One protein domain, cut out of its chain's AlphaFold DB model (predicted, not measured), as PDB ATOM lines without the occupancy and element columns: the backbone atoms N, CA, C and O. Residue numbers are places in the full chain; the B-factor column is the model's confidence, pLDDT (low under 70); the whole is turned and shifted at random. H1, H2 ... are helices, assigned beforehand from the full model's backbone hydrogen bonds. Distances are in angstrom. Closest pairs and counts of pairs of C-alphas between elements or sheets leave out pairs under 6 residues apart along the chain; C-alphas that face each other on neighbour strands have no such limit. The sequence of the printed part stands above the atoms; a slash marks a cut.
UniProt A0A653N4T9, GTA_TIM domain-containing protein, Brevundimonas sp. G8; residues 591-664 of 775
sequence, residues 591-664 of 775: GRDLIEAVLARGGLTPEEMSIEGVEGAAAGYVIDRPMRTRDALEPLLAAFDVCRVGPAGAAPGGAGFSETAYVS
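Overview. This is residues 591 to 664 of the 775 residues of the protein "GTA_TIM domain-containing protein" of Brevundimonas sp. G8 (UniProt A0A653N4T9). This is a model with little regular structure, in which two short helices, H1 and H2, run nearly side by side and opposite ways, while long loops swing out from them and make most of the body. The printed part has 74 residues with two named helices, H1 then H2, and no named strand. Its class is all helix, though the named elements hold only 17 residues. It is compact, with a radius of gyration of the C-alphas of 12.1 A, and spans 31 by 28 by 20 A.

Along the chain. H1, residues 591 to 601, begins at C-alpha 591 (237.587, 186.121, 190.183) and is 15.4 A long. H2, residues 634 to 639, ends at C-alpha 639 (244.716, 190.888, 186.317).

Arrangement. H1 and H2 are close but not clearly touching; their closest C-alphas, of Ile 595 and Leu 636, are 7.3 A apart. Their tilt is shallow, 9 degrees. In both helices every O i to N i+4 pair is within hydrogen-bond range.

Size, cuts and confidence. The C-alphas farthest apart, of Pro 626 and Val 663, are 33.5 A apart. The printed part has no cut. A long link of 32 residues joins H1 to H2. Residues 643 to 664 have pLDDT under 70.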
ATOM      1  N   GLY A 591     237.253 184.712 190.409       86.00
ATOM      2  CA  GLY A 591     237.587 186.121 190.183       86.00
ATOM      3  C   GLY A 591     236.368 187.047 190.132       86.00
ATOM      4  O   GLY A 591     236.432 188.174 190.639       86.00
ATOM      5  N   ARG A 592     235.240 186.580 189.582       86.38
ATOM      6  CA  ARG A 592     233.971 187.321 189.564       86.38
ATOM      7  C   ARG A 592     233.480 187.541 190.986       86.38
ATOM      8  O   ARG A 592     233.158 188.672 191.344       86.38
ATOM      9  N   ASP A 593     233.476 186.480 191.788       88.81
ATOM     10  CA  ASP A 593     233.005 186.528 193.174       88.81
ATOM     11  C   ASP A 593     233.897 187.461 194.010       88.81
ATOM     12  O   ASP A 593     233.409 188.206 194.860       88.81
ATOM     13  N   LEU A 594     235.208 187.491 193.738       89.06
ATOM     14  CA  LEU A 594     236.124 188.434 194.379       89.06
ATOM     15  C   LEU A 594     235.791 189.892 194.032       89.06
ATOM     16  O   LEU A 594     235.761 190.746 194.921       89.06
ATOM     17  N   ILE A 595     235.531 190.189 192.756       88.81
ATOM     18  CA  ILE A 595     235.113 191.528 192.319       88.81
ATOM     19  C   ILE A 595     233.780 191.910 192.973       88.81
ATOM     20  O   ILE A 595     233.659 193.024 193.490       88.81
ATOM     21  N   GLU A 596     232.812 190.993 192.995       88.50
ATOM     22  CA  GLU A 596     231.513 191.180 193.645       88.50
ATOM     23  C   GLU A 596     231.682 191.498 195.135       88.50
ATOM     24  O   GLU A 596     231.146 192.493 195.619       88.50
ATOM     25  N   ALA A 597     232.514 190.737 195.850       87.88
ATOM     26  CA  ALA A 597     232.789 190.963 197.266       87.88
ATOM     27  C   ALA A 597     233.412 192.346 197.535       87.88
ATOM     28  O   ALA A 597     233.053 193.016 198.509       87.88
ATOM     29  N   VAL A 598     234.321 192.813 196.670       87.75
ATOM     30  CA  VAL A 598     234.918 194.154 196.788       87.75
ATOM     31  C   VAL A 598     233.885 195.254 196.512       87.75
ATOM     32  O   VAL A 598     233.869 196.264 197.222       87.75
ATOM     33  N   LEU A 599     233.008 195.074 195.520       86.31
ATOM     34  CA  LEU A 599     231.924 196.016 195.214       86.31
ATOM     35  C   LEU A 599     230.896 196.087 196.350       86.31
ATOM     36  O   LEU A 599     230.550 197.189 196.783       86.31
ATOM     37  N   ALA A 600     230.486 194.936 196.888       84.38
ATOM     38  CA  ALA A 600     229.577 194.833 198.028       84.38
ATOM     39  C   ALA A 600     230.155 195.523 199.270       84.38
ATOM     40  O   ALA A 600     229.480 196.322 199.918       84.38
ATOM     41  N   ARG A 601     231.449 195.315 199.558       82.38
ATOM     42  CA  ARG A 601     232.162 196.035 200.630       82.38
ATOM     43  C   ARG A 601     232.205 197.549 200.392       82.38
ATOM     44  O   ARG A 601     232.262 198.326 201.343       82.38
ATOM     45  N   GLY A 602     232.165 197.974 199.132       80.81
ATOM     46  CA  GLY A 602     232.017 199.369 198.722       80.81
ATOM     47  C   GLY A 602     230.620 199.963 198.934       80.81
ATOM     48  O   GLY A 602     230.465 201.169 198.741       80.81
ATOM     49  N   GLY A 603     229.635 199.152 199.331       78.56
ATOM     50  CA  GLY A 603     228.259 199.561 199.607       78.56
ATOM     51  C   GLY A 603     227.292 199.432 198.430       78.56
ATOM     52  O   GLY A 603     226.185 199.950 198.542       78.56
ATOM     53  N   LEU A 604     227.688 198.783 197.329       78.00
ATOM     54  CA  LEU A 604     226.778 198.506 196.214       78.00
ATOM     55  C   LEU A 604     225.880 197.307 196.540       78.00
ATOM     56  O   LEU A 604     226.333 196.348 197.169       78.00
ATOM     57  N   THR A 605     224.627 197.342 196.088       76.19
ATOM     58  CA  THR A 605     223.718 196.186 196.166       76.19
ATOM     59  C   THR A 605     223.843 195.294 194.926       76.19
ATOM     60  O   THR A 605     224.310 195.765 193.889       76.19
ATOM     61  N   PRO A 606     223.425 194.013 194.977       75.81
ATOM     62  CA  PRO A 606     223.456 193.131 193.807       75.81
ATOM     63  C   PRO A 606     222.742 193.708 192.576       75.81
ATOM     64  O   PRO A 606     223.184 193.498 191.453       75.81
ATOM     65  N   GLU A 607     221.671 194.483 192.769       74.56
ATOM     66  CA  GLU A 607     220.919 195.132 191.684       74.56
ATOM     67  C   GLU A 607     221.662 196.325 191.061       74.56
ATOM     68  O   GLU A 607     221.351 196.740 189.944       74.56
ATOM     69  N   GLU A 608     222.630 196.892 191.782       72.25
ATOM     70  CA  GLU A 608     223.516 197.966 191.324       72.25
ATOM     71  C   GLU A 608     224.809 197.427 190.696       72.25
ATOM     72  O   GLU A 608     225.648 198.218 190.262       72.25
ATOM     73  N   MET A 609     224.996 196.104 190.667       75.56
ATOM     74  CA  MET A 609     226.176 195.449 190.109       75.56
ATOM     75  C   MET A 609     225.840 194.740 188.797       75.56
ATOM     76  O   MET A 609     224.908 193.948 188.700       75.56
ATOM     77  N   SER A 610     226.677 194.968 187.790       77.19
ATOM     78  CA  SER A 610     226.761 194.141 186.590       77.19
ATOM     79  C   SER A 610     228.222 193.739 186.436       77.19
ATOM     80  O   SER A 610     229.112 194.591 186.437       77.19
ATOM     81  N   ILE A 611     228.464 192.431 186.443       77.06
ATOM     82  CA  ILE A 611     229.789 191.823 186.328       77.06
ATOM     83  C   ILE A 611     229.631 190.726 185.284       77.06
ATOM     84  O   ILE A 611     228.853 189.798 185.498       77.06
ATOM     85  N   GLU A 612     230.332 190.814 184.164       72.50
ATOM     86  CA  GLU A 612     230.355 189.782 183.124       72.50
ATOM     87  C   GLU A 612     231.784 189.626 182.585       72.50
ATOM     88  O   GLU A 612     232.643 190.478 182.814       72.50
ATOM     89  N   GLY A 613     232.069 188.501 181.921       70.00
ATOM     90  CA  GLY A 613     233.356 188.276 181.247       70.00
ATOM     91  C   GLY A 613     234.587 188.201 182.157       70.00
ATOM     92  O   GLY A 613     235.699 188.402 181.680       70.00
ATOM     93  N   VAL A 614     234.409 187.943 183.456       77.75
ATOM     94  CA  VAL A 614     235.522 187.703 184.384       77.75
ATOM     95  C   VAL A 614     235.844 186.217 184.360       77.75
ATOM     96  O   VAL A 614     235.035 185.407 184.809       77.75
ATOM     97  N   GLU A 615     237.017 185.871 183.843       76.19
ATOM     98  CA  GLU A 615     237.526 184.503 183.821       76.19
ATOM     99  C   GLU A 615     238.754 184.373 184.727       76.19
ATOM    100  O   GLU A 615     239.593 185.273 184.812       76.19
ATOM    101  N   GLY A 616     238.879 183.222 185.387       78.00
ATOM    102  CA  GLY A 616     240.026 182.888 186.224       78.00
ATOM    103  C   GLY A 616     239.822 183.150 187.716       78.00
ATOM    104  O   GLY A 616     238.737 183.470 188.196       78.00
ATOM    105  N   ALA A 617     240.904 182.965 188.467       80.50
ATOM    106  CA  ALA A 617     240.922 182.994 189.924       80.50
ATOM    107  C   ALA A 617     242.108 183.816 190.436       80.50
ATOM    108  O   ALA A 617     243.144 183.922 189.776       80.50
ATOM    109  N   ALA A 618     241.980 184.357 191.647       79.75
ATOM    110  CA  ALA A 618     243.079 184.996 192.358       79.75
ATOM    111  C   ALA A 618     243.398 184.204 193.628       79.75
ATOM    112  O   ALA A 618     242.533 184.008 194.471       79.75
ATOM    113  N   ALA A 619     244.665 183.810 193.800       73.69
ATOM    114  CA  ALA A 619     245.120 183.086 194.993       73.69
ATOM    115  C   ALA A 619     244.942 183.885 196.302       73.69
ATOM    116  O   ALA A 619     244.908 183.307 197.384       73.69
ATOM    117  N   GLY A 620     244.861 185.213 196.209       78.19
ATOM    118  CA  GLY A 620     244.584 186.095 197.333       78.19
ATOM    119  C   GLY A 620     244.588 187.561 196.914       78.19
ATOM    120  O   GLY A 620     245.250 187.946 195.949       78.19
ATOM    121  N   TYR A 621     243.851 188.386 197.655       84.56
ATOM    122  CA  TYR A 621     243.795 189.828 197.443       84.56
ATOM    123  C   TYR A 621     243.701 190.563 198.780       84.56
ATOM    124  O   TYR A 621     242.850 190.250 199.609       84.56
ATOM    125  N   VAL A 622     244.590 191.535 198.999       84.00
ATOM    126  CA  VAL A 622     244.704 192.248 200.278       84.00
ATOM    127  C   VAL A 622     244.406 193.728 200.078       84.00
ATOM    128  O   VAL A 622     245.079 194.410 199.308       84.00
ATOM    129  N   ILE A 623     243.427 194.232 200.830       83.31
ATOM    130  CA  ILE A 623     243.154 195.664 200.980       83.31
ATOM    131  C   ILE A 623     243.747 196.090 202.326       83.31
ATOM    132  O   ILE A 623     243.140 195.902 203.378       83.31
ATOM    133  N   ASP A 624     244.965 196.622 202.290       81.19
ATOM    134  CA  ASP A 624     245.811 196.875 203.467       81.19
ATOM    135  C   ASP A 624     245.556 198.227 204.155       81.19
ATOM    136  O   ASP A 624     246.020 198.474 205.270       81.19
ATOM    137  N   ARG A 625     244.812 199.119 203.500       81.50
ATOM    138  CA  ARG A 625     244.485 200.456 203.997       81.50
ATOM    139  C   ARG A 625     243.121 200.920 203.495       81.50
ATOM    140  O   ARG A 625     242.668 200.467 202.442       81.50
ATOM    141  N   PRO A 626     242.486 201.887 204.177       81.44
ATOM    142  CA  PRO A 626     241.319 202.568 203.633       81.44
ATOM    143  C   PRO A 626     241.634 203.182 202.261       81.44
ATOM    144  O   PRO A 626     242.583 203.955 202.110       81.44
ATOM    145  N   MET A 627     240.835 202.836 201.257       83.44
ATOM    146  CA  MET A 627     240.946 203.354 199.894       83.44
ATOM    147  C   MET A 627     239.575 203.371 199.219       83.44
ATOM    148  O   MET A 627     238.611 202.810 199.737       83.44
ATOM    149  N   ARG A 628     239.468 204.035 198.063       80.00
ATOM    150  CA  ARG A 628     238.225 204.029 197.282       80.00
ATOM    151  C   ARG A 628     238.022 202.642 196.677       80.00
ATOM    152  O   ARG A 628     238.977 202.079 196.151       80.00
ATOM    153  N   THR A 629     236.781 202.160 196.621       79.19
ATOM    154  CA  THR A 629     236.412 200.888 195.965       79.19
ATOM    155  C   THR A 629     236.984 200.776 194.552       79.19
ATOM    156  O   THR A 629     237.480 199.732 194.155       79.19
ATOM    157  N   ARG A 630     237.001 201.887 193.804       80.12
ATOM    158  CA  ARG A 630     237.621 201.948 192.475       80.12
ATOM    159  C   ARG A 630     239.099 201.553 192.493       80.12
ATOM    160  O   ARG A 630     239.499 200.742 191.664       80.12
ATOM    161  N   ASP A 631     239.870 202.133 193.408       81.94
ATOM    162  CA  ASP A 631     241.313 201.897 193.527       81.94
ATOM    163  C   ASP A 631     241.570 200.453 194.005       81.94
ATOM    164  O   ASP A 631     242.507 199.809 193.553       81.94
ATOM    165  N   ALA A 632     240.676 199.912 194.843       84.44
ATOM    166  CA  ALA A 632     240.698 198.517 195.283       84.44
ATOM    167  C   ALA A 632     240.289 197.507 194.198       84.44
ATOM    168  O   ALA A 632     240.402 196.312 194.426       84.44
ATOM    169  N   LEU A 633     239.790 197.930 193.042       85.94
ATOM    170  CA  LEU A 633     239.456 197.007 191.959       85.94
ATOM    171  C   LEU A 633     240.428 197.105 190.784       85.94
ATOM    172  O   LEU A 633     240.482 196.189 189.978       85.94
ATOM    173  N   GLU A 634     241.163 198.208 190.652       84.50
ATOM    174  CA  GLU A 634     242.072 198.451 189.527       84.50
ATOM    175  C   GLU A 634     243.096 197.316 189.314       84.50
ATOM    176  O   GLU A 634     243.227 196.873 188.171       84.50
ATOM    177  N   PRO A 635     243.722 196.737 190.364       88.31
ATOM    178  CA  PRO A 635     244.597 195.576 190.195       88.31
ATOM    179  C   PRO A 635     243.858 194.325 189.712       88.31
ATOM    180  O   PRO A 635     244.396 193.577 188.903       88.31
ATOM    181  N   LEU A 636     242.626 194.102 190.188       86.25
ATOM    182  CA  LEU A 636     241.815 192.943 189.803       86.25
ATOM    183  C   LEU A 636     241.374 193.041 188.347       86.25
ATOM    184  O   LEU A 636     241.487 192.077 187.604       86.25
ATOM    185  N   LEU A 637     240.927 194.219 187.912       84.81
ATOM    186  CA  LEU A 637     240.565 194.428 186.516       84.81
ATOM    187  C   LEU A 637     241.742 194.218 185.572       84.81
ATOM    188  O   LEU A 637     241.567 193.627 184.517       84.81
ATOM    189  N   ALA A 638     242.920 194.716 185.950       83.50
ATOM    190  CA  ALA A 638     244.128 194.516 185.164       83.50
ATOM    191  C   ALA A 638     244.535 193.036 185.127       83.50
ATOM    192  O   ALA A 638     244.971 192.559 184.090       83.50
ATOM    193  N   ALA A 639     244.381 192.308 186.238       83.19
ATOM    194  CA  ALA A 639     244.716 190.888 186.317       83.19
ATOM    195  C   ALA A 639     243.749 189.987 185.530       83.19
ATOM    196  O   ALA A 639     244.177 188.961 185.010       83.19
ATOM    197  N   PHE A 640     242.471 190.365 185.450       82.31
ATOM    198  CA  PHE A 640     241.424 189.607 184.756       82.31
ATOM    199  C   PHE A 640     241.083 190.168 183.361       82.31
ATOM    200  O   PHE A 640     240.079 189.770 182.779       82.31
ATOM    201  N   ASP A 641     241.870 191.116 182.839       76.69
ATOM    202  CA  ASP A 641     241.646 191.787 181.545       76.69
ATOM    203  C   ASP A 641     240.236 192.408 181.373       76.69
ATOM    204  O   ASP A 641     239.690 192.517 180.272       76.69
ATOM    205  N   VAL A 642     239.638 192.881 182.471       71.25
ATOM    206  CA  VAL A 642     238.265 193.410 182.496       71.25
ATOM    207  C   VAL A 642     238.248 194.901 182.154       71.25
ATOM    208  O   VAL A 642     238.839 195.738 182.843       71.25
ATOM    209  N   CYS A 643     237.493 195.270 181.116       59.84
ATOM    210  CA  CYS A 643     237.274 196.664 180.728       59.84
ATOM    211  C   CYS A 643     236.021 197.249 181.393       59.84
ATOM    212  O   CYS A 643     234.974 196.617 181.435       59.84
ATOM    213  N   ARG A 644     236.095 198.505 181.851       61.56
ATOM    214  CA  ARG A 644     234.940 199.252 182.386       61.56
ATOM    215  C   ARG A 644     234.439 200.292 181.400       61.56
ATOM    216  O   ARG A 644     235.232 201.095 180.911       61.56
ATOM    217  N   VAL A 645     233.124 200.374 181.214       55.97
ATOM    218  CA  VAL A 645     232.494 201.405 180.379       55.97
ATOM    219  C   VAL A 645     231.279 201.991 181.085       55.97
ATOM    220  O   VAL A 645     230.286 201.298 181.265       55.97
ATOM    221  N   GLY A 646     231.322 203.282 181.426       56.12
ATOM    222  CA  GLY A 646     230.154 203.981 181.962       56.12
ATOM    223  C   GLY A 646     230.284 205.505 182.018       56.12
ATOM    224  O   GLY A 646     231.334 206.055 181.670       56.12
ATOM    225  N   PRO A 647     229.210 206.208 182.428       51.31
ATOM    226  CA  PRO A 647     229.149 207.665 182.413       51.31
ATOM    227  C   PRO A 647     230.172 208.300 183.363       51.31
ATOM    228  O   PRO A 647     230.347 207.865 184.504       51.31
ATOM    229  N   ALA A 648     230.826 209.375 182.920       42.31
ATOM    230  CA  ALA A 648     231.783 210.107 183.744       42.31
ATOM    231  C   ALA A 648     231.122 210.629 185.036       42.31
ATOM    232  O   ALA A 648     230.133 211.358 184.985       42.31
ATOM    233  N   GLY A 649     231.686 210.269 186.195       52.31
ATOM    234  CA  GLY A 649     231.176 210.668 187.515       52.31
ATOM    235  C   GLY A 649     230.104 209.747 188.112       52.31
ATOM    236  O   GLY A 649     229.686 209.992 189.241       52.31
ATOM    237  N   ALA A 650     229.684 208.695 187.401       56.75
ATOM    238  CA  ALA A 650     228.787 207.677 187.940       56.75
ATOM    239  C   ALA A 650     229.534 206.666 188.830       56.75
ATOM    240  O   ALA A 650     230.742 206.453 188.685       56.75
ATOM    241  N   ALA A 651     228.801 206.034 189.750       54.50
ATOM    242  CA  ALA A 651     229.315 204.913 190.531       54.50
ATOM    243  C   ALA A 651     229.686 203.748 189.585       54.50
ATOM    244  O   ALA A 651     228.903 203.455 188.677       54.50
ATOM    245  N   PRO A 652     230.855 203.098 189.753       54.00
ATOM    246  CA  PRO A 652     231.215 201.918 188.965       54.00
ATOM    247  C   PRO A 652     230.127 200.836 189.086       54.00
ATOM    248  O   PRO A 652     229.901 200.379 190.197       54.00
ATOM    249  N   GLY A 653     229.463 200.456 187.985       55.50
ATOM    250  CA  GLY A 653     228.407 199.422 187.962       55.50
ATOM    251  C   GLY A 653     226.956 199.927 187.861       55.50
ATOM    252  O   GLY A 653     226.062 199.134 187.599       55.50
ATOM    253  N   GLY A 654     226.704 201.238 187.996       56.41
ATOM    254  CA  GLY A 654     225.339 201.792 188.002       56.41
ATOM    255  C   GLY A 654     224.606 201.813 186.645       56.41
ATOM    256  O   GLY A 654     225.143 201.465 185.594       56.41
ATOM    257  N   ALA A 655     223.359 202.302 186.638       45.78
ATOM    258  CA  ALA A 655     222.548 202.419 185.421       45.78
ATOM    259  C   ALA A 655     223.218 203.311 184.347       45.78
ATOM    260  O   ALA A 655     223.535 204.475 184.601       45.78
ATOM    261  N   GLY A 656     223.403 202.774 183.132       52.41
ATOM    262  CA  GLY A 656     224.041 203.460 181.995       52.41
ATOM    263  C   GLY A 656     225.434 202.941 181.620       52.41
ATOM    264  O   GLY A 656     226.049 203.482 180.700       52.41
ATOM    265  N   PHE A 657     225.929 201.912 182.310       46.88
ATOM    266  CA  PHE A 657     227.075 201.118 181.874       46.88
ATOM    267  C   PHE A 657     226.620 200.127 180.785       46.88
ATOM    268  O   PHE A 657     225.517 199.586 180.852       46.88
ATOM    269  N   SER A 658     227.434 199.935 179.746       45.84
ATOM    270  CA  SER A 658     227.177 198.975 178.664       45.84
ATOM    271  C   SER A 658     228.465 198.250 178.325       45.84
ATOM    272  O   SER A 658     229.486 198.910 178.128       45.84
ATOM    273  N   GLU A 659     228.419 196.933 178.198       51.56
ATOM    274  CA  GLU A 659     229.617 196.127 177.980       51.56
ATOM    275  C   GLU A 659     229.744 195.644 176.533       51.56
ATOM    276  O   GLU A 659     228.781 195.529 175.773       51.56
ATOM    277  N   THR A 660     230.985 195.420 176.112       42.81
ATOM    278  CA  THR A 660     231.328 194.797 174.832       42.81
ATOM    279  C   THR A 660     232.634 194.047 175.036       42.81
ATOM    280  O   THR A 660     233.634 194.650 175.424       42.81
ATOM    281  N   ALA A 661     232.637 192.743 174.767       41.16
ATOM    282  CA  ALA A 661     233.853 191.944 174.794       41.16
ATOM    283  C   ALA A 661     234.809 192.395 173.675       41.16
ATOM    284  O   ALA A 661     234.412 192.533 172.515       41.16
ATOM    285  N   TYR A 662     236.079 192.615 174.016       40.53
ATOM    286  CA  TYR A 662     237.129 192.941 173.056       40.53
ATOM    287  C   TYR A 662     238.370 192.099 173.342       40.53
ATOM    288  O   TYR A 662     239.023 192.262 174.366       40.53
ATOM    289  N   VAL A 663     238.735 191.230 172.400       44.34
ATOM    290  CA  VAL A 663     240.017 190.520 172.447       44.34
ATOM    291  C   VAL A 663     241.103 191.458 171.925       44.34
ATOM    292  O   VAL A 663     241.199 191.716 170.719       44.34
ATOM    293  N   SER A 664     241.932 191.981 172.828       44.25
ATOM    294  CA  SER A 664     243.061 192.836 172.462       44.25
ATOM    295  C   SER A 664     244.119 192.039 171.703       44.25
ATOM    296  O   SER A 664     244.820 191.205 172.259       44.25
TER     297      SER A 664